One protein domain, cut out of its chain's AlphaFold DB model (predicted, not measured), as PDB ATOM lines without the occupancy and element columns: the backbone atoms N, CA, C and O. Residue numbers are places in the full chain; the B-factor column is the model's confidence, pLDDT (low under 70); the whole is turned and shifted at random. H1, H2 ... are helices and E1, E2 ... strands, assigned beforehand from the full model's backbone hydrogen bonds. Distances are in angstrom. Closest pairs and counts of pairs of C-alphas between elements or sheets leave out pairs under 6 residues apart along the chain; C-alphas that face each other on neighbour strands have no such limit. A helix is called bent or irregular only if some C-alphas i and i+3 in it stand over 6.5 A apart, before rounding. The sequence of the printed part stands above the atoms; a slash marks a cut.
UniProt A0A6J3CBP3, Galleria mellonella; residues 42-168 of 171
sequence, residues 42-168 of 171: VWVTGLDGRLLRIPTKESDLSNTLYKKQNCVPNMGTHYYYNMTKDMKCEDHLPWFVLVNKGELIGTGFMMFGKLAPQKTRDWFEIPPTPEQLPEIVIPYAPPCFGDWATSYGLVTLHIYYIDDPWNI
ATOM      1  N   VAL A  42     139.117 112.296 196.681       89.25
ATOM      2  CA  VAL A  42     138.450 112.652 197.948       89.25
ATOM      3  C   VAL A  42     138.079 111.370 198.700       89.25
ATOM      4  O   VAL A  42     137.766 110.357 198.079       89.25
ATOM      5  N   TRP A  43     138.090 111.397 200.032       88.62
ATOM      6  CA  TRP A  43     137.745 110.238 200.862       88.62
ATOM      7  C   TRP A  43     136.545 110.540 201.759       88.62
ATOM      8  O   TRP A  43     136.514 111.569 202.430       88.62
ATOM      9  N   VAL A  44     135.571 109.628 201.781       90.19
ATOM     10  CA  VAL A  44     134.339 109.731 202.581       90.19
ATOM     11  C   VAL A  44     134.088 108.443 203.364       90.19
ATOM     12  O   VAL A  44     134.540 107.372 202.967       90.19
ATOM     13  N   THR A  45     133.362 108.518 204.478       87.31
ATOM     14  CA  THR A  45     133.022 107.333 205.283       87.31
ATOM     15  C   THR A  45     131.892 106.533 204.629       87.31
ATOM     16  O   THR A  45     130.830 107.088 204.346       87.31
ATOM     17  N   GLY A  46     132.115 105.237 204.406       86.19
ATOM     18  CA  GLY A  46     131.112 104.266 203.966       86.19
ATOM     19  C   GLY A  46     130.198 103.775 205.094       86.19
ATOM     20  O   GLY A  46     130.460 104.012 206.271       86.19
ATOM     21  N   LEU A  47     129.137 103.045 204.738       84.56
ATOM     22  CA  LEU A  47     128.156 102.502 205.698       84.56
ATOM     23  C   LEU A  47     128.761 101.509 206.708       84.56
ATOM     24  O   LEU A  47     128.248 101.352 207.810       84.56
ATOM     25  N   ASP A  48     129.870 100.862 206.346       84.19
ATOM     26  CA  ASP A  48     130.640  99.951 207.198       84.19
ATOM     27  C   ASP A  48     131.748 100.656 208.011       84.19
ATOM     28  O   ASP A  48     132.590 100.002 208.630       84.19
ATOM     29  N   GLY A  49     131.779 101.993 207.993       81.50
ATOM     30  CA  GLY A  49     132.778 102.815 208.674       81.50
ATOM     31  C   GLY A  49     134.148 102.876 207.990       81.50
ATOM     32  O   GLY A  49     135.026 103.587 208.481       81.50
ATOM     33  N   ARG A  50     134.366 102.173 206.868       84.62
ATOM     34  CA  ARG A  50     135.625 102.247 206.106       84.62
ATOM     35  C   ARG A  50     135.650 103.481 205.203       84.62
ATOM     36  O   ARG A  50     134.612 104.025 204.836       84.62
ATOM     37  N   LEU A  51     136.847 103.923 204.823       85.06
ATOM     38  CA  LEU A  51     137.012 105.038 203.889       85.06
ATOM     39  C   LEU A  51     136.785 104.571 202.441       85.06
ATOM     40  O   LEU A  51     137.439 103.643 201.965       85.06
ATOM     41  N   LEU A  52     135.884 105.253 201.741       88.06
ATOM     42  CA  LEU A  52     135.602 105.101 200.317       88.06
ATOM     43  C   LEU A  52     136.292 106.228 199.540       88.06
ATOM     44  O   LEU A  52     136.125 107.404 199.868       88.06
ATOM     45  N   ARG A  53     137.039 105.874 198.489       89.75
ATOM     46  CA  ARG A  53     137.700 106.835 197.596       89.75
ATOM     47  C   ARG A  53     136.764 107.264 196.468       89.75
ATOM     48  O   ARG A  53     136.283 106.431 195.704       89.75
ATOM     49  N   ILE A  54     136.587 108.569 196.327       92.62
ATOM     50  CA  ILE A  54     135.994 109.244 195.174       92.62
ATOM     51  C   ILE A  54     137.163 109.701 194.283       92.62
ATOM     52  O   ILE A  54     137.926 110.577 194.698       92.62
ATOM     53  N   PRO A  55     137.381 109.109 193.097       91.50
ATOM     54  CA  PRO A  55     138.451 109.535 192.199       91.50
ATOM     55  C   PRO A  55     138.192 110.932 191.618       91.50
ATOM     56  O   PRO A  55     137.053 111.383 191.529       91.50
ATOM     57  N   THR A  56     139.257 111.602 191.173       90.81
ATOM     58  CA  THR A  56     139.169 112.928 190.531       90.81
ATOM     59  C   THR A  56     138.682 112.907 189.078       90.81
ATOM     60  O   THR A  56     138.320 113.961 188.562       90.81
ATOM     61  N   LYS A  57     138.652 111.745 188.411       93.50
ATOM     62  CA  LYS A  57     138.248 111.601 187.001       93.50
ATOM     63  C   LYS A  57     136.962 110.790 186.847       93.50
ATOM     64  O   LYS A  57     136.785 109.765 187.504       93.50
ATOM     65  N   GLU A  58     136.105 111.196 185.912       95.44
ATOM     66  CA  GLU A  58     134.873 110.478 185.544       95.44
ATOM     67  C   GLU A  58     135.164 109.072 184.997       95.44
ATOM     68  O   GLU A  58     134.427 108.131 185.289       95.44
ATOM     69  N   SER A  59     136.277 108.913 184.268       95.94
ATOM     70  CA  SER A  59     136.778 107.621 183.775       95.94
ATOM     71  C   SER A  59     136.902 106.586 184.888       95.94
ATOM     72  O   SER A  59     136.540 105.423 184.718       95.94
ATOM     73  N   ASP A  60     137.378 107.023 186.048       94.75
ATOM     74  CA  ASP A  60     137.760 106.156 187.151       94.75
ATOM     75  C   ASP A  60     136.539 105.727 187.973       94.75
ATOM     76  O   ASP A  60     136.566 104.662 188.589       94.75
ATOM     77  N   LEU A  61     135.444 106.505 187.940       93.81
ATOM     78  CA  LEU A  61     134.173 106.157 188.590       93.81
ATOM     79  C   LEU A  61     133.597 104.841 188.051       93.81
ATOM     80  O   LEU A  61     132.937 104.126 188.805       93.81
ATOM     81  N   SER A  62     133.899 104.477 186.799       91.44
ATOM     82  CA  SER A  62     133.509 103.184 186.209       91.44
ATOM     83  C   SER A  62     134.069 101.969 186.964       91.44
ATOM     84  O   SER A  62     133.433 100.917 186.985       91.44
ATOM     85  N   ASN A  63     135.202 102.135 187.657       92.50
ATOM     86  CA  ASN A  63     135.835 101.120 188.505       92.50
ATOM     87  C   ASN A  63     135.314 101.147 189.958       92.50
ATOM     88  O   ASN A  63     135.903 100.535 190.848       92.50
ATOM     89  N   THR A  64     134.226 101.878 190.221       93.12
ATOM     90  CA  THR A  64     133.606 102.035 191.545       93.12
ATOM     91  C   THR A  64     132.119 101.662 191.509       93.12
ATOM     92  O   THR A  64     131.550 101.340 190.464       93.12
ATOM     93  N   LEU A  65     131.448 101.727 192.663       94.75
ATOM     94  CA  LEU A  65     129.995 101.562 192.727       94.75
ATOM     95  C   LEU A  65     129.209 102.855 192.449       94.75
ATOM     96  O   LEU A  65     127.988 102.775 192.354       94.75
ATOM     97  N   TYR A  66     129.847 104.018 192.263       96.19
ATOM     98  CA  TYR A  66     129.135 105.253 191.908       96.19
ATOM     99  C   TYR A  66     128.460 105.131 190.533       96.19
ATOM    100  O   TYR A  66     129.118 104.949 189.509       96.19
ATOM    101  N   LYS A  67     127.127 105.230 190.503       97.06
ATOM    102  CA  LYS A  67     126.308 105.139 189.289       97.06
ATOM    103  C   LYS A  67     125.915 106.531 188.814       97.06
ATOM    104  O   LYS A  67     125.407 107.328 189.605       97.06
ATOM    105  N   LYS A  68     126.136 106.797 187.523       97.25
ATOM    106  CA  LYS A  68     125.699 108.025 186.848       97.25
ATOM    107  C   LYS A  68     124.179 108.132 186.955       97.25
ATOM    108  O   LYS A  68     123.479 107.163 186.676       97.25
ATOM    109  N   GLN A  69     123.700 109.291 187.379       95.88
ATOM    110  CA  GLN A  69     122.288 109.646 187.378       95.88
ATOM    111  C   GLN A  69     122.063 110.678 186.265       95.88
ATOM    112  O   GLN A  69     122.474 110.418 185.134       95.88
ATOM    113  N   ASN A  70     121.454 111.833 186.542       95.38
ATOM    114  CA  ASN A  70     121.292 112.887 185.541       95.38
ATOM    115  C   ASN A  70     122.383 113.976 185.630       95.38
ATOM    116  O   ASN A  70     123.068 114.124 186.645       95.38
ATOM    117  N   CYS A  71     122.519 114.777 184.571       94.62
ATOM    118  CA  CYS A  71     123.166 116.081 184.644       94.62
ATOM    119  C   CYS A  71     122.124 117.169 184.903       94.62
ATOM    120  O   CYS A  71     121.130 117.279 184.187       94.62
ATOM    121  N   VAL A  72     122.376 117.990 185.921       91.81
ATOM    122  CA  VAL A  72     121.522 119.119 186.295       91.81
ATOM    123  C   VAL A  72     122.260 120.417 185.943       91.81
ATOM    124  O   VAL A  72     123.402 120.599 186.381       91.81
ATOM    125  N   PRO A  73     121.671 121.331 185.145       90.75
ATOM    126  CA  PRO A  73     122.275 122.632 184.859       90.75
ATOM    127  C   PRO A  73     122.640 123.378 186.149       90.75
ATOM    128  O   PRO A  73     121.938 123.258 187.146       90.75
ATOM    129  N   ASN A  74     123.733 124.146 186.130       90.69
ATOM    130  CA  ASN A  74     124.274 124.871 187.293       90.69
ATOM    131  C   ASN A  74     124.790 123.988 188.459       90.69
ATOM    132  O   ASN A  74     125.248 124.539 189.455       90.69
ATOM    133  N   MET A  75     124.750 122.651 188.344       92.38
ATOM    134  CA  MET A  75     125.234 121.716 189.381       92.38
ATOM    135  C   MET A  75     126.173 120.626 188.841       92.38
ATOM    136  O   MET A  75     127.149 120.255 189.488       92.38
ATOM    137  N   GLY A  76     125.902 120.124 187.631       94.75
ATOM    138  CA  GLY A  76     126.696 119.104 186.945       94.75
ATOM    139  C   GLY A  76     126.087 117.702 186.950       94.75
ATOM    140  O   GLY A  76     124.930 117.479 187.315       94.75
ATOM    141  N   THR A  77     126.886 116.745 186.478       97.06
ATOM    142  CA  THR A  77     126.520 115.330 186.401       97.06
ATOM    143  C   THR A  77     126.596 114.705 187.778       97.06
ATOM    144  O   THR A  77     127.671 114.640 188.373       97.06
ATOM    145  N   HIS A  78     125.461 114.219 188.261       97.19
ATOM    146  CA  HIS A  78     125.361 113.576 189.554       97.19
ATOM    147  C   HIS A  78     125.695 112.083 189.475       97.19
ATOM    148  O   HIS A  78     125.276 111.367 188.561       97.19
ATOM    149  N   TYR A  79     126.415 111.606 190.485       97.75
ATOM    150  CA  TYR A  79     126.816 110.217 190.664       97.75
ATOM    151  C   TYR A  79     126.542 109.784 192.106       97.75
ATOM    152  O   TYR A  79     127.055 110.393 193.043       97.75
ATOM    153  N   TYR A  80     125.765 108.716 192.296       96.56
ATOM    154  CA  TYR A  80     125.361 108.224 193.621       96.56
ATOM    155  C   TYR A  80     125.833 106.783 193.841       96.56
ATOM    156  O   TYR A  80     125.840 105.971 192.913       96.56
ATOM    157  N   TYR A  81     126.258 106.457 195.062       95.50
ATOM    158  CA  TYR A  81     126.844 105.155 195.380       95.50
ATOM    159  C   TYR A  81     125.809 104.026 195.272       95.50
ATOM    160  O   TYR A  81     124.804 104.024 195.972       95.50
ATOM    161  N   ASN A  82     126.070 103.069 194.380       95.50
ATOM    162  CA  ASN A  82     125.239 101.903 194.065       95.50
ATOM    163  C   ASN A  82     123.775 102.191 193.658       95.50
ATOM    164  O   ASN A  82     122.958 101.277 193.644       95.50
ATOM    165  N   MET A  83     123.453 103.433 193.286       95.75
ATOM    166  CA  MET A  83     122.082 103.884 193.025       95.75
ATOM    167  C   MET A  83     121.454 103.196 191.801       95.75
ATOM    168  O   MET A  83     121.794 103.516 190.656       95.75
ATOM    169  N   THR A  84     120.535 102.262 192.056       95.88
ATOM    170  CA  THR A  84     119.723 101.543 191.060       95.88
ATOM    171  C   THR A  84     118.282 101.377 191.553       95.88
ATOM    172  O   THR A  84     118.007 101.500 192.745       95.88
ATOM    173  N   LYS A  85     117.346 101.047 190.651       95.56
ATOM    174  CA  LYS A  85     115.916 100.913 190.992       95.56
ATOM    175  C   LYS A  85     115.605  99.745 191.936       95.56
ATOM    176  O   LYS A  85     114.555  99.746 192.569       95.56
ATOM    177  N   ASP A  86     116.532  98.796 192.037       95.94
ATOM    178  CA  ASP A  86     116.456  97.587 192.868       95.94
ATOM    179  C   ASP A  86     117.234  97.722 194.196       95.94
ATOM    180  O   ASP A  86     117.303  96.782 194.988       95.94
ATOM    181  N   MET A  87     117.860  98.880 194.433       94.81
ATOM    182  CA  MET A  87     118.559  99.204 195.675       94.81
ATOM    183  C   MET A  87     117.564  99.355 196.838       94.81
ATOM    184  O   MET A  87     116.442  99.822 196.658       94.81
ATOM    185  N   LYS A  88     117.975  99.005 198.060       95.56
ATOM    186  CA  LYS A  88     117.192  99.306 199.266       95.56
ATOM    187  C   LYS A  88     117.438 100.744 199.709       95.56
ATOM    188  O   LYS A  88     118.585 101.188 199.717       95.56
ATOM    189  N   CYS A  89     116.400 101.456 200.143       92.12
ATOM    190  CA  CYS A  89     116.564 102.822 200.648       92.12
ATOM    191  C   CYS A  89     117.388 102.882 201.950       92.12
ATOM    192  O   CYS A  89     118.051 103.879 202.220       92.12
ATOM    193  N   GLU A  90     117.422 101.793 202.720       92.81
ATOM    194  CA  GLU A  90     118.257 101.626 203.912       92.81
ATOM    195  C   GLU A  90     119.761 101.514 203.590       92.81
ATOM    196  O   GLU A  90     120.589 101.856 204.432       92.81
ATOM    197  N   ASP A  91     120.119 101.093 202.370       93.69
ATOM    198  CA  ASP A  91     121.508 100.988 201.898       93.69
ATOM    199  C   ASP A  91     122.025 102.331 201.313       93.69
ATOM    200  O   ASP A  91     123.077 102.376 200.669       93.69
ATOM    201  N   HIS A  92     121.294 103.442 201.499       93.06
ATOM    202  CA  HIS A  92     121.647 104.772 200.981       93.06
ATOM    203  C   HIS A  92     122.904 105.350 201.645       93.06
ATOM    204  O   HIS A  92     122.898 105.734 202.816       93.06
ATOM    205  N   LEU A  93     123.978 105.496 200.863       94.75
ATOM    206  CA  LEU A  93     125.128 106.305 201.255       94.75
ATOM    207  C   LEU A  93     124.822 107.789 200.965       94.75
ATOM    208  O   LEU A  93     124.613 108.139 199.803       94.75
ATOM    209  N   PRO A  94     124.874 108.693 201.962       94.31
ATOM    210  CA  PRO A  94     124.513 110.097 201.762       94.31
ATOM    211  C   PRO A  94     125.481 110.859 200.848       94.31
ATOM    212  O   PRO A  94     125.120 111.914 200.330       94.31
ATOM    213  N   TRP A  95     126.699 110.351 200.648       95.56
ATOM    214  CA  TRP A  95     127.714 110.981 199.812       95.56
ATOM    215  C   TRP A  95     127.450 110.752 198.323       95.56
ATOM    216  O   TRP A  95     127.446 109.617 197.843       95.56
ATOM    217  N   PHE A  96     127.298 111.851 197.588       96.38
ATOM    218  CA  PHE A  96     127.218 111.865 196.132       96.38
ATOM    219  C   PHE A  96     128.331 112.712 195.510       96.38
ATOM    220  O   PHE A  96     129.047 113.454 196.185       96.38
ATOM    221  N   VAL A  97     128.514 112.541 194.208       97.00
ATOM    222  CA  VAL A  97     129.667 113.021 193.443       97.00
ATOM    223  C   VAL A  97     129.178 113.897 192.292       97.00
ATOM    224  O   VAL A  97     128.202 113.548 191.626       97.00
ATOM    225  N   LEU A  98     129.849 115.031 192.067       97.25
ATOM    226  CA  LEU A  98     129.523 115.999 191.019       97.25
ATOM    227  C   LEU A  98     130.645 116.061 189.983       97.25
ATOM    228  O   LEU A  98     131.809 116.300 190.316       97.25
ATOM    229  N   VAL A  99     130.281 115.867 188.718       96.56
ATOM    230  CA  VAL A  99     131.214 115.781 187.591       96.56
ATOM    231  C   VAL A  99     130.843 116.758 186.479       96.56
ATOM    232  O   VAL A  99     129.673 116.916 186.125       96.56
ATOM    233  N   ASN A 100     131.851 117.386 185.877       95.50
ATOM    234  CA  ASN A 100     131.703 118.231 184.696       95.50
ATOM    235  C   ASN A 100     132.917 118.046 183.774       95.50
ATOM    236  O   ASN A 100     134.053 118.096 184.238       95.50
ATOM    237  N   LYS A 101     132.686 117.838 182.471       93.69
ATOM    238  CA  LYS A 101     133.735 117.630 181.446       93.69
ATOM    239  C   LYS A 101     134.784 116.554 181.806       93.69
ATOM    240  O   LYS A 101     135.958 116.719 181.488       93.69
ATOM    241  N   GLY A 102     134.380 115.463 182.462       94.06
ATOM    242  CA  GLY A 102     135.290 114.388 182.877       94.06
ATOM    243  C   GLY A 102     136.005 114.598 184.218       94.06
ATOM    244  O   GLY A 102     136.701 113.690 184.672       94.06
ATOM    245  N   GLU A 103     135.829 115.748 184.874       93.56
ATOM    246  CA  GLU A 103     136.514 116.121 186.119       93.56
ATOM    247  C   GLU A 103     135.556 116.149 187.319       93.56
ATOM    248  O   GLU A 103     134.409 116.595 187.209       93.56
ATOM    249  N   LEU A 104     136.050 115.726 188.486       94.06
ATOM    250  CA  LEU A 104     135.407 115.926 189.786       94.06
ATOM    251  C   LEU A 104     135.384 117.423 190.127       94.06
ATOM    252  O   LEU A 104     136.421 118.013 190.424       94.06
ATOM    253  N   ILE A 105     134.195 118.022 190.136       94.62
ATOM    254  CA  ILE A 105     133.990 119.443 190.467       94.62
ATOM    255  C   ILE A 105     133.393 119.667 191.857       94.62
ATOM    256  O   ILE A 105     133.264 120.808 192.295       94.62
ATOM    257  N   GLY A 106     133.007 118.597 192.547       94.38
ATOM    258  CA  GLY A 106     132.429 118.675 193.877       94.38
ATOM    259  C   GLY A 106     131.965 117.325 194.403       94.38
ATOM    260  O   GLY A 106     131.938 116.316 193.695       94.38
ATOM    261  N   THR A 107     131.544 117.328 195.657       96.06
ATOM    262  CA  THR A 107     130.729 116.262 196.248       96.06
ATOM    263  C   THR A 107     129.447 116.867 196.798       96.06
ATOM    264  O   THR A 107     129.261 118.084 196.794       96.06
ATOM    265  N   GLY A 108     128.544 116.026 197.276       95.31
ATOM    266  CA  GLY A 108     127.402 116.477 198.042       95.31
ATOM    267  C   GLY A 108     126.980 115.472 199.098       95.31
ATOM    268  O   GLY A 108     127.430 114.325 199.108       95.31
ATOM    269  N   PHE A 109     126.122 115.933 200.000       94.88
ATOM    270  CA  PHE A 109     125.545 115.139 201.076       94.88
ATOM    271  C   PHE A 109     124.019 115.197 200.987       94.88
ATOM    272  O   PHE A 109     123.447 116.284 201.037       94.88
ATOM    273  N   MET A 110     123.360 114.048 200.848       93.25
ATOM    274  CA  MET A 110     121.906 113.902 200.749       93.25
ATOM    275  C   MET A 110     121.360 113.156 201.969       93.25
ATOM    276  O   MET A 110     121.684 111.985 202.172       93.25
ATOM    277  N   MET A 111     120.480 113.804 202.733       91.69
ATOM    278  CA  MET A 111     119.768 113.207 203.867       91.69
ATOM    279  C   MET A 111     118.251 113.360 203.721       91.69
ATOM    280  O   MET A 111     117.763 114.366 203.206       91.69
ATOM    281  N   PHE A 112     117.501 112.388 204.239       91.62
ATOM    282  CA  PHE A 112     116.057 112.515 204.420       91.62
ATOM    283  C   PHE A 112     115.751 113.213 205.747       91.62
ATOM    284  O   PHE A 112     116.344 112.894 206.778       91.62
ATOM    285  N   GLY A 113     114.832 114.176 205.718       90.69
ATOM    286  CA  GLY A 113     114.477 115.003 206.867       90.69
ATOM    287  C   GLY A 113     114.015 116.409 206.482       90.69
ATOM    288  O   GLY A 113     114.047 116.807 205.319       90.69
ATOM    289  N   LYS A 114     113.596 117.178 207.490       87.38
ATOM    290  CA  LYS A 114     113.168 118.581 207.377       87.38
ATOM    291  C   LYS A 114     114.009 119.438 208.320       87.38
ATOM    292  O   LYS A 114     114.194 119.082 209.483       87.38
ATOM    293  N   LEU A 115     114.513 120.566 207.823       84.12
ATOM    294  CA  LEU A 115     115.200 121.558 208.653       84.12
ATOM    295  C   LEU A 115     114.190 122.351 209.495       84.12
ATOM    296  O   LEU A 115     113.014 122.463 209.146       84.12
ATOM    297  N   ALA A 116     114.651 122.922 210.610       83.62
ATOM    298  CA  ALA A 116     113.817 123.787 211.440       83.62
ATOM    299  C   ALA A 116     113.398 125.058 210.657       83.62
ATOM    300  O   ALA A 116     114.266 125.675 210.029       83.62
ATOM    301  N   PRO A 117     112.117 125.486 210.705       76.62
ATOM    302  CA  PRO A 117     111.637 126.633 209.932       76.62
ATOM    303  C   PRO A 117     112.397 127.932 210.228       76.62
ATOM    304  O   PRO A 117     112.402 128.426 211.361       76.62
ATOM    305  N   GLN A 118     112.999 128.519 209.192       75.12
ATOM    306  CA  GLN A 118     113.682 129.809 209.280       75.12
ATOM    307  C   GLN A 118     112.659 130.949 209.211       75.12
ATOM    308  O   GLN A 118     111.853 131.025 208.289       75.12
ATOM    309  N   LYS A 119     112.668 131.846 210.204       75.19
ATOM    310  CA  LYS A 119     111.596 132.848 210.387       75.19
ATOM    311  C   LYS A 119     111.707 134.102 209.514       75.19
ATOM    312  O   LYS A 119     110.765 134.887 209.487       75.19
ATOM    313  N   THR A 120     112.859 134.346 208.890       78.19
ATOM    314  CA  THR A 120     113.204 135.668 208.324       78.19
ATOM    315  C   THR A 120     113.750 135.632 206.902       78.19
ATOM    316  O   THR A 120     113.690 136.648 206.214       78.19
ATOM    317  N   ARG A 121     114.309 134.502 206.462       78.25
ATOM    318  CA  ARG A 121     114.915 134.327 205.142       78.25
ATOM    319  C   ARG A 121     115.089 132.839 204.847       78.25
ATOM    320  O   ARG A 121     115.496 132.099 205.741       78.25
ATOM    321  N   ASP A 122     114.868 132.451 203.595       77.81
ATOM    322  CA  ASP A 122     115.353 131.171 203.087       77.81
ATOM    323  C   ASP A 122     116.806 131.271 202.587       77.81
ATOM    324  O   ASP A 122     117.256 132.299 202.061       77.81
ATOM    325  N   TRP A 123     117.539 130.186 202.788       81.50
ATOM    326  CA  TRP A 123     118.943 130.009 202.426       81.50
ATOM    327  C   TRP A 123     119.158 128.795 201.515       81.50
ATOM    328  O   TRP A 123     120.287 128.557 201.094       81.50
ATOM    329  N   PHE A 124     118.095 128.044 201.213       84.19
ATOM    330  CA  PHE A 124     118.129 126.831 200.410       84.19
ATOM    331  C   PHE A 124     117.486 127.054 199.042       84.19
ATOM    332  O   PHE A 124     116.620 127.909 198.853       84.19
ATOM    333  N   GLU A 125     117.912 126.255 198.072       77.69
ATOM    334  CA  GLU A 125     117.285 126.191 196.756       77.69
ATOM    335  C   GLU A 125     115.977 125.396 196.874       77.69
ATOM    336  O   GLU A 125     115.985 124.167 196.828       77.69
ATOM    337  N   ILE A 126     114.845 126.086 197.048       77.81
ATOM    338  CA  ILE A 126     113.523 125.456 196.928       77.81
ATOM    339  C   ILE A 126     113.180 125.314 195.433       77.81
ATOM    340  O   ILE A 126     113.053 126.330 194.743       77.81
ATOM    341  N   PRO A 127     112.998 124.087 194.911       70.69
ATOM    342  CA  PRO A 127     112.556 123.861 193.538       70.69
ATOM    343  C   PRO A 127     111.056 124.150 193.389       70.69
ATOM    344  O   PRO A 127     110.302 123.978 194.346       70.69
ATOM    345  N   PRO A 128     110.579 124.494 192.179       66.38
ATOM    346  CA  PRO A 128     109.152 124.699 191.925       66.38
ATOM    347  C   PRO A 128     108.321 123.403 191.963       66.38
ATOM    348  O   PRO A 128     107.109 123.482 192.138       66.38
ATOM    349  N   THR A 129     108.949 122.230 191.810       71.81
ATOM    350  CA  THR A 129     108.308 120.903 191.909       71.81
ATOM    351  C   THR A 129     109.149 119.942 192.773       71.81
ATOM    352  O   THR A 129     109.834 119.061 192.245       71.81
ATOM    353  N   PRO A 130     109.161 120.111 194.114       66.44
ATOM    354  CA  PRO A 130     109.993 119.315 195.025       66.44
ATOM    355  C   PRO A 130     109.781 117.799 194.912       66.44
ATOM    356  O   PRO A 130     110.728 117.031 195.058       66.44
ATOM    357  N   GLU A 131     108.559 117.370 194.602       66.81
ATOM    358  CA  GLU A 131     108.157 115.967 194.456       66.81
ATOM    359  C   GLU A 131     108.807 115.308 193.228       66.81
ATOM    360  O   GLU A 131     109.020 114.099 193.213       66.81
ATOM    361  N   GLN A 132     109.156 116.106 192.212       70.25
ATOM    362  CA  GLN A 132     109.785 115.650 190.968       70.25
ATOM    363  C   GLN A 132     111.318 115.727 191.003       70.25
ATOM    364  O   GLN A 132     111.968 115.183 190.110       70.25
ATOM    365  N   LEU A 133     111.925 116.352 192.025       73.69
ATOM    366  CA  LEU A 133     113.387 116.375 192.173       73.69
ATOM    367  C   LEU A 133     114.033 114.985 192.075       73.69
ATOM    368  O   LEU A 133     115.041 114.881 191.375       73.69
ATOM    369  N   PRO A 134     113.518 113.923 192.732       74.19
ATOM    370  CA  PRO A 134     114.152 112.615 192.652       74.19
ATOM    371  C   PRO A 134     114.185 112.091 191.214       74.19
ATOM    372  O   PRO A 134     115.213 111.604 190.765       74.19
ATOM    373  N   GLU A 135     113.115 112.279 190.442       76.06
ATOM    374  CA  GLU A 135     113.063 111.856 189.037       76.06
ATOM    375  C   GLU A 135     113.992 112.693 188.141       76.06
ATOM    376  O   GLU A 135     114.605 112.164 187.215       76.06
ATOM    377  N   ILE A 136     114.139 113.991 188.434       83.50
ATOM    378  CA  ILE A 136     114.987 114.919 187.670       83.50
ATOM    379  C   ILE A 136     116.481 114.702 187.959       83.50
ATOM    380  O   ILE A 136     117.293 114.776 187.036       83.50
ATOM    381  N   VAL A 137     116.868 114.453 189.213       88.50
ATOM    382  CA  VAL A 137     118.279 114.364 189.642       88.50
ATOM    383  C   VAL A 137     118.776 112.915 189.691       88.50
ATOM    384  O   VAL A 137     119.911 112.641 189.292       88.50
ATOM    385  N   ILE A 138     117.929 111.989 190.154       92.94
ATOM    386  CA  ILE A 138     118.225 110.567 190.400       92.94
ATOM    387  C   ILE A 138     117.209 109.615 189.719       92.94
ATOM    388  O   ILE A 138     116.607 108.771 190.384       92.94
ATOM    389  N   PRO A 139     117.029 109.679 188.378       93.19
ATOM    390  CA  PRO A 139     116.027 108.896 187.626       93.19
ATOM    391  C   PRO A 139     116.160 107.363 187.727       93.19
ATOM    392  O   PRO A 139     115.269 106.627 187.279       93.19
ATOM    393  N   TYR A 140     117.265 106.860 188.288       95.56
ATOM    394  CA  TYR A 140     117.503 105.442 188.548       95.56
ATOM    395  C   TYR A 140     117.509 105.088 190.043       95.56
ATOM    396  O   TYR A 140     117.944 103.993 190.381       95.56
ATOM    397  N   ALA A 141     117.030 105.965 190.927       94.00
ATOM    398  CA  ALA A 141     116.794 105.646 192.335       94.00
ATOM    399  C   ALA A 141     115.653 104.621 192.521       94.00
ATOM    400  O   ALA A 141     114.772 104.513 191.657       94.00
ATOM    401  N   PRO A 142     115.636 103.869 193.638       94.62
ATOM    402  CA  PRO A 142     114.523 102.988 193.969       94.62
ATOM    403  C   PRO A 142     113.293 103.807 194.417       94.62
ATOM    404  O   PRO A 142     113.463 104.873 195.017       94.62
ATOM    405  N   PRO A 143     112.050 103.336 194.169       91.06
ATOM    406  CA  PRO A 143     110.833 104.146 194.343       91.06
ATOM    407  C   PRO A 143     110.668 104.790 195.726       91.06
ATOM    408  O   PRO A 143     110.208 105.928 195.823       91.06
ATOM    409  N   CYS A 144     111.131 104.114 196.782       91.69
ATOM    410  CA  CYS A 144     111.059 104.615 198.151       91.69
ATOM    411  C   CYS A 144     111.813 105.942 198.382       91.69
ATOM    412  O   CYS A 144     111.509 106.621 199.357       91.69
ATOM    413  N   PHE A 145     112.706 106.393 197.484       91.44
ATOM    414  CA  PHE A 145     113.271 107.754 197.554       91.44
ATOM    415  C   PHE A 145     112.196 108.836 197.382       91.44
ATOM    416  O   PHE A 145     112.252 109.850 198.076       91.44
ATOM    417  N   GLY A 146     111.210 108.629 196.502       87.62
ATOM    418  CA  GLY A 146     110.087 109.557 196.324       87.62
ATOM    419  C   GLY A 146     109.165 109.568 197.545       87.62
ATOM    420  O   GLY A 146     108.837 110.633 198.077       87.62
ATOM    421  N   ASP A 147     108.829 108.380 198.055       89.19
ATOM    422  CA  ASP A 147     108.009 108.210 199.260       89.19
ATOM    423  C   ASP A 147     108.666 108.858 200.490       89.19
ATOM    424  O   ASP A 147     108.009 109.563 201.264       89.19
ATOM    425  N   TRP A 148     109.975 108.652 200.668       91.12
ATOM    426  CA  TRP A 148     110.754 109.185 201.787       91.12
ATOM    427  C   TRP A 148     110.985 110.695 201.654       91.12
ATOM    428  O   TRP A 148     110.843 111.407 202.650       91.12
ATOM    429  N   ALA A 149     111.262 111.210 200.450       87.94
ATOM    430  CA  ALA A 149     111.376 112.651 200.207       87.94
ATOM    431  C   ALA A 149     110.053 113.374 200.504       87.94
ATOM    432  O   ALA A 149     110.054 114.417 201.157       87.94
ATOM    433  N   THR A 150     108.919 112.787 200.119       86.12
ATOM    434  CA  THR A 150     107.582 113.328 200.416       86.12
ATOM    435  C   THR A 150     107.284 113.278 201.923       86.12
ATOM    436  O   THR A 150     106.935 114.286 202.550       86.12
ATOM    437  N   SER A 151     107.481 112.110 202.543       89.50
ATOM    438  CA  SER A 151     107.130 111.861 203.949       89.50
ATOM    439  C   SER A 151     108.040 112.618 204.918       89.50
ATOM    440  O   SER A 151     107.587 113.440 205.723       89.50
ATOM    441  N   TYR A 152     109.348 112.386 204.830       90.56
ATOM    442  CA  TYR A 152     110.340 112.906 205.771       90.56
ATOM    443  C   TYR A 152     110.912 114.257 205.342       90.56
ATOM    444  O   TYR A 152     111.340 115.023 206.201       90.56
ATOM    445  N   GLY A 153     110.839 114.589 204.051       87.94
ATOM    446  CA  GLY A 153     111.585 115.687 203.435       87.94
ATOM    447  C   GLY A 153     112.935 115.225 202.901       87.94
ATOM    448  O   GLY A 153     113.401 114.127 203.211       87.94
ATOM    449  N   LEU A 154     113.572 116.086 202.116       88.12
ATOM    450  CA  LEU A 154     114.888 115.863 201.531       88.12
ATOM    451  C   LEU A 154     115.738 117.118 201.739       88.12
ATOM    452  O   LEU A 154     115.274 118.229 201.485       88.12
ATOM    453  N   VAL A 155     116.979 116.943 202.188       89.69
ATOM    454  CA  VAL A 155     117.964 118.020 202.333       89.69
ATOM    455  C   VAL A 155     119.242 117.598 201.624       89.69
ATOM    456  O   VAL A 155     119.807 116.541 201.917       89.69
ATOM    457  N   THR A 156     119.715 118.443 200.712       90.94
ATOM    458  CA  THR A 156     121.003 118.284 200.035       90.94
ATOM    459  C   THR A 156     121.945 119.434 200.383       90.94
ATOM    460  O   THR A 156     121.533 120.579 200.562       90.94
ATOM    461  N   LEU A 157     123.234 119.117 200.479       93.00
ATOM    462  CA  LEU A 157     124.330 120.078 200.554       93.00
ATOM    463  C   LEU A 157     125.275 119.805 199.386       93.00
ATOM    464  O   LEU A 157     125.790 118.696 199.278       93.00
ATOM    465  N   HIS A 158     125.530 120.809 198.550       93.81
ATOM    466  CA  HIS A 158     126.537 120.750 197.491       93.81
ATOM    467  C   HIS A 158     127.852 121.375 197.985       93.81
ATOM    468  O   HIS A 158     127.846 122.453 198.578       93.81
ATOM    469  N   ILE A 159     128.976 120.698 197.747       94.44
ATOM    470  CA  ILE A 159     130.323 121.095 198.175       94.44
ATOM    471  C   ILE A 159     131.213 121.139 196.930       94.44
ATOM    472  O   ILE A 159     131.757 120.119 196.503       94.44
ATOM    473  N   TYR A 160     131.330 122.320 196.327       93.19
ATOM    474  CA  TYR A 160     132.097 122.525 195.098       93.19
ATOM    475  C   TYR A 160     133.592 122.731 195.361       93.19
ATOM    476  O   TYR A 160     134.000 123.292 196.377       93.19
ATOM    477  N   TYR A 161     134.401 122.294 194.398       91.38
ATOM    478  CA  TYR A 161     135.857 122.467 194.324       91.38
ATOM    479  C   TYR A 161     136.256 123.395 193.160       91.38
ATOM    480  O   TYR A 161     137.389 123.356 192.685       91.38
ATOM    481  N   ILE A 162     135.296 124.190 192.674       86.62
ATOM    482  CA  ILE A 162     135.419 125.155 191.577       86.62
ATOM    483  C   ILE A 162     134.712 126.460 191.964       86.62
ATOM    484  O   ILE A 162     133.750 126.428 192.732       86.62
ATOM    485  N   ASP A 163     135.159 127.582 191.404       88.50
ATOM    486  CA  ASP A 163     134.678 128.914 191.799       88.50
ATOM    487  C   ASP A 163     133.270 129.250 191.263       88.50
ATOM    488  O   ASP A 163     132.478 129.860 191.975       88.50
ATOM    489  N   ASP A 164     132.940 128.822 190.034       90.00
ATOM    490  CA  ASP A 164     131.721 129.213 189.294       90.00
ATOM    491  C   ASP A 164     130.749 128.034 188.985       90.00
ATOM    492  O   ASP A 164     130.489 127.733 187.809       90.00
ATOM    493  N   PRO A 165     130.158 127.329 189.970       88.81
ATOM    494  CA  PRO A 165     129.237 126.219 189.692       88.81
ATOM    495  C   PRO A 165     127.981 126.643 188.900       88.81
ATOM    496  O   PRO A 165     127.521 125.919 188.016       88.81
ATOM    497  N   TRP A 166     127.488 127.873 189.083       90.94
ATOM    498  CA  TRP A 166     126.372 128.439 188.302       90.94
ATOM    499  C   TRP A 166     126.635 128.535 186.784       90.94
ATOM    500  O   TRP A 166     125.696 128.697 185.997       90.94
ATOM    501  N   ASN A 167     127.888 128.403 186.341       92.81
ATOM    502  CA  ASN A 167     128.260 128.374 184.924       92.81
ATOM    503  C   ASN A 167     128.288 126.953 184.318       92.81
ATOM    504  O   ASN A 167     128.532 126.810 183.118       92.81
ATOM    505  N   ILE A 168     127.998 125.897 185.091       93.38
ATOM    506  CA  ILE A 168     127.937 124.518 184.581       93.38
ATOM    507  C   ILE A 168     126.767 124.350 183.599       93.38
ATOM    508  O   ILE A 168     125.629 124.744 183.869       93.38
TER     509      ILE A 168
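AT A GLANCE: This is residues 42 to 168 of the 171 residues of a protein of Galleria mellonella (UniProt A0A6J3CBP3). A strongly twisted, curving sheet of five strands has a helical hairpin, H2 and H3, packed on one face, H2 by E3 and H3 by the far end of E6. Away from these two helices, short H1 packs over E5, the small hairpin E1 and E2 meets E5 with few contacts, and loop residues 116 to 123 stick out of the body. The printed part has 127 residues, with three named helices and seven named strands in the order E1 E2 H1 E3 E4 E5 E6 H2 H3 E7; the class is mixed, helices and strands. The large sheet runs E3, E4, E5, E6, E7, all antiparallel. The whole is compact, with a radius of gyration of the C-alphas of 14.6 A and spans of 42 by 35 by 26 A.

IN THESE COORDINATES: Begin in the large sheet with its longest strand, E6, residues 103 to 112: find C-alpha 103 at (136.514, 116.121, 186.119) and go 27.7 A to C-alpha 112 at (116.057, 112.515, 204.420). E7, residues 154 to 160, covers 19.5 A and ends at C-alpha 160, (132.097, 122.525, 195.098). E5 is residues 95 to 100, 17.2 A; E4 is 76 to 81, 16.3 A; E3 is 66 to 72, 16.8 A. Look to 130 to 137 for H2 and 144 to 152 for H3, 11.3 A long. E1 is residues 42 to 45, E2 51 to 55 and H1 58 to 61.

HOW THE PARTS SIT: E3 E4 E5 E6 form a meander, each strand the antiparallel neighbour of the one before. Look for N 69 and O 78, 2.9 A apart, between E3 and E4; N 79 and O 97, 2.9 A, between E4 and E5; N 98 and O 106, 2.9 A, between E5 and E6; and N 109 and O 157, 2.9 A, between E6 and edge strand E7. H2 and H3 on one face make two layers, a sheet with helices on one face. The closest C-alphas of E3 and H2 are those of Asn 70 and Val 137, 5.3 A; of E6 and H3, those of Phe 112 and Tyr 152, 5.9 A. H2 and H3, a helical hairpin, touch at Pro 134 and Gly 146, their closest C-alphas, 6.3 A, at a shallow tilt of 32 degrees, opposite ways. H1 is on the sheet over E5, at a height of 7.5 A over the sheet. In the hairpin E1 and E2, N 44 and O 52 are 3.0 A apart; the closest C-alphas of E1 and E5 are those of Val 44 and Trp 95, 7.3 A. Every O i to N i+4 pair is within hydrogen-bond range in H3, and 2 of 4 in H2; H1 is too short for one. H2 is irregular, with C-alphas 131 and 134 7.1 A apart.

THE WHOLE: The C-alphas of Asn 63 and Thr 120, 45.8 A apart, are the two farthest from each other. The printed part has no cut. The links E4 to E5 and E6 to H2 are long, of 13 and 17 residues. Low confidence, under 70, falls on residue 128 and residues 130 to 131.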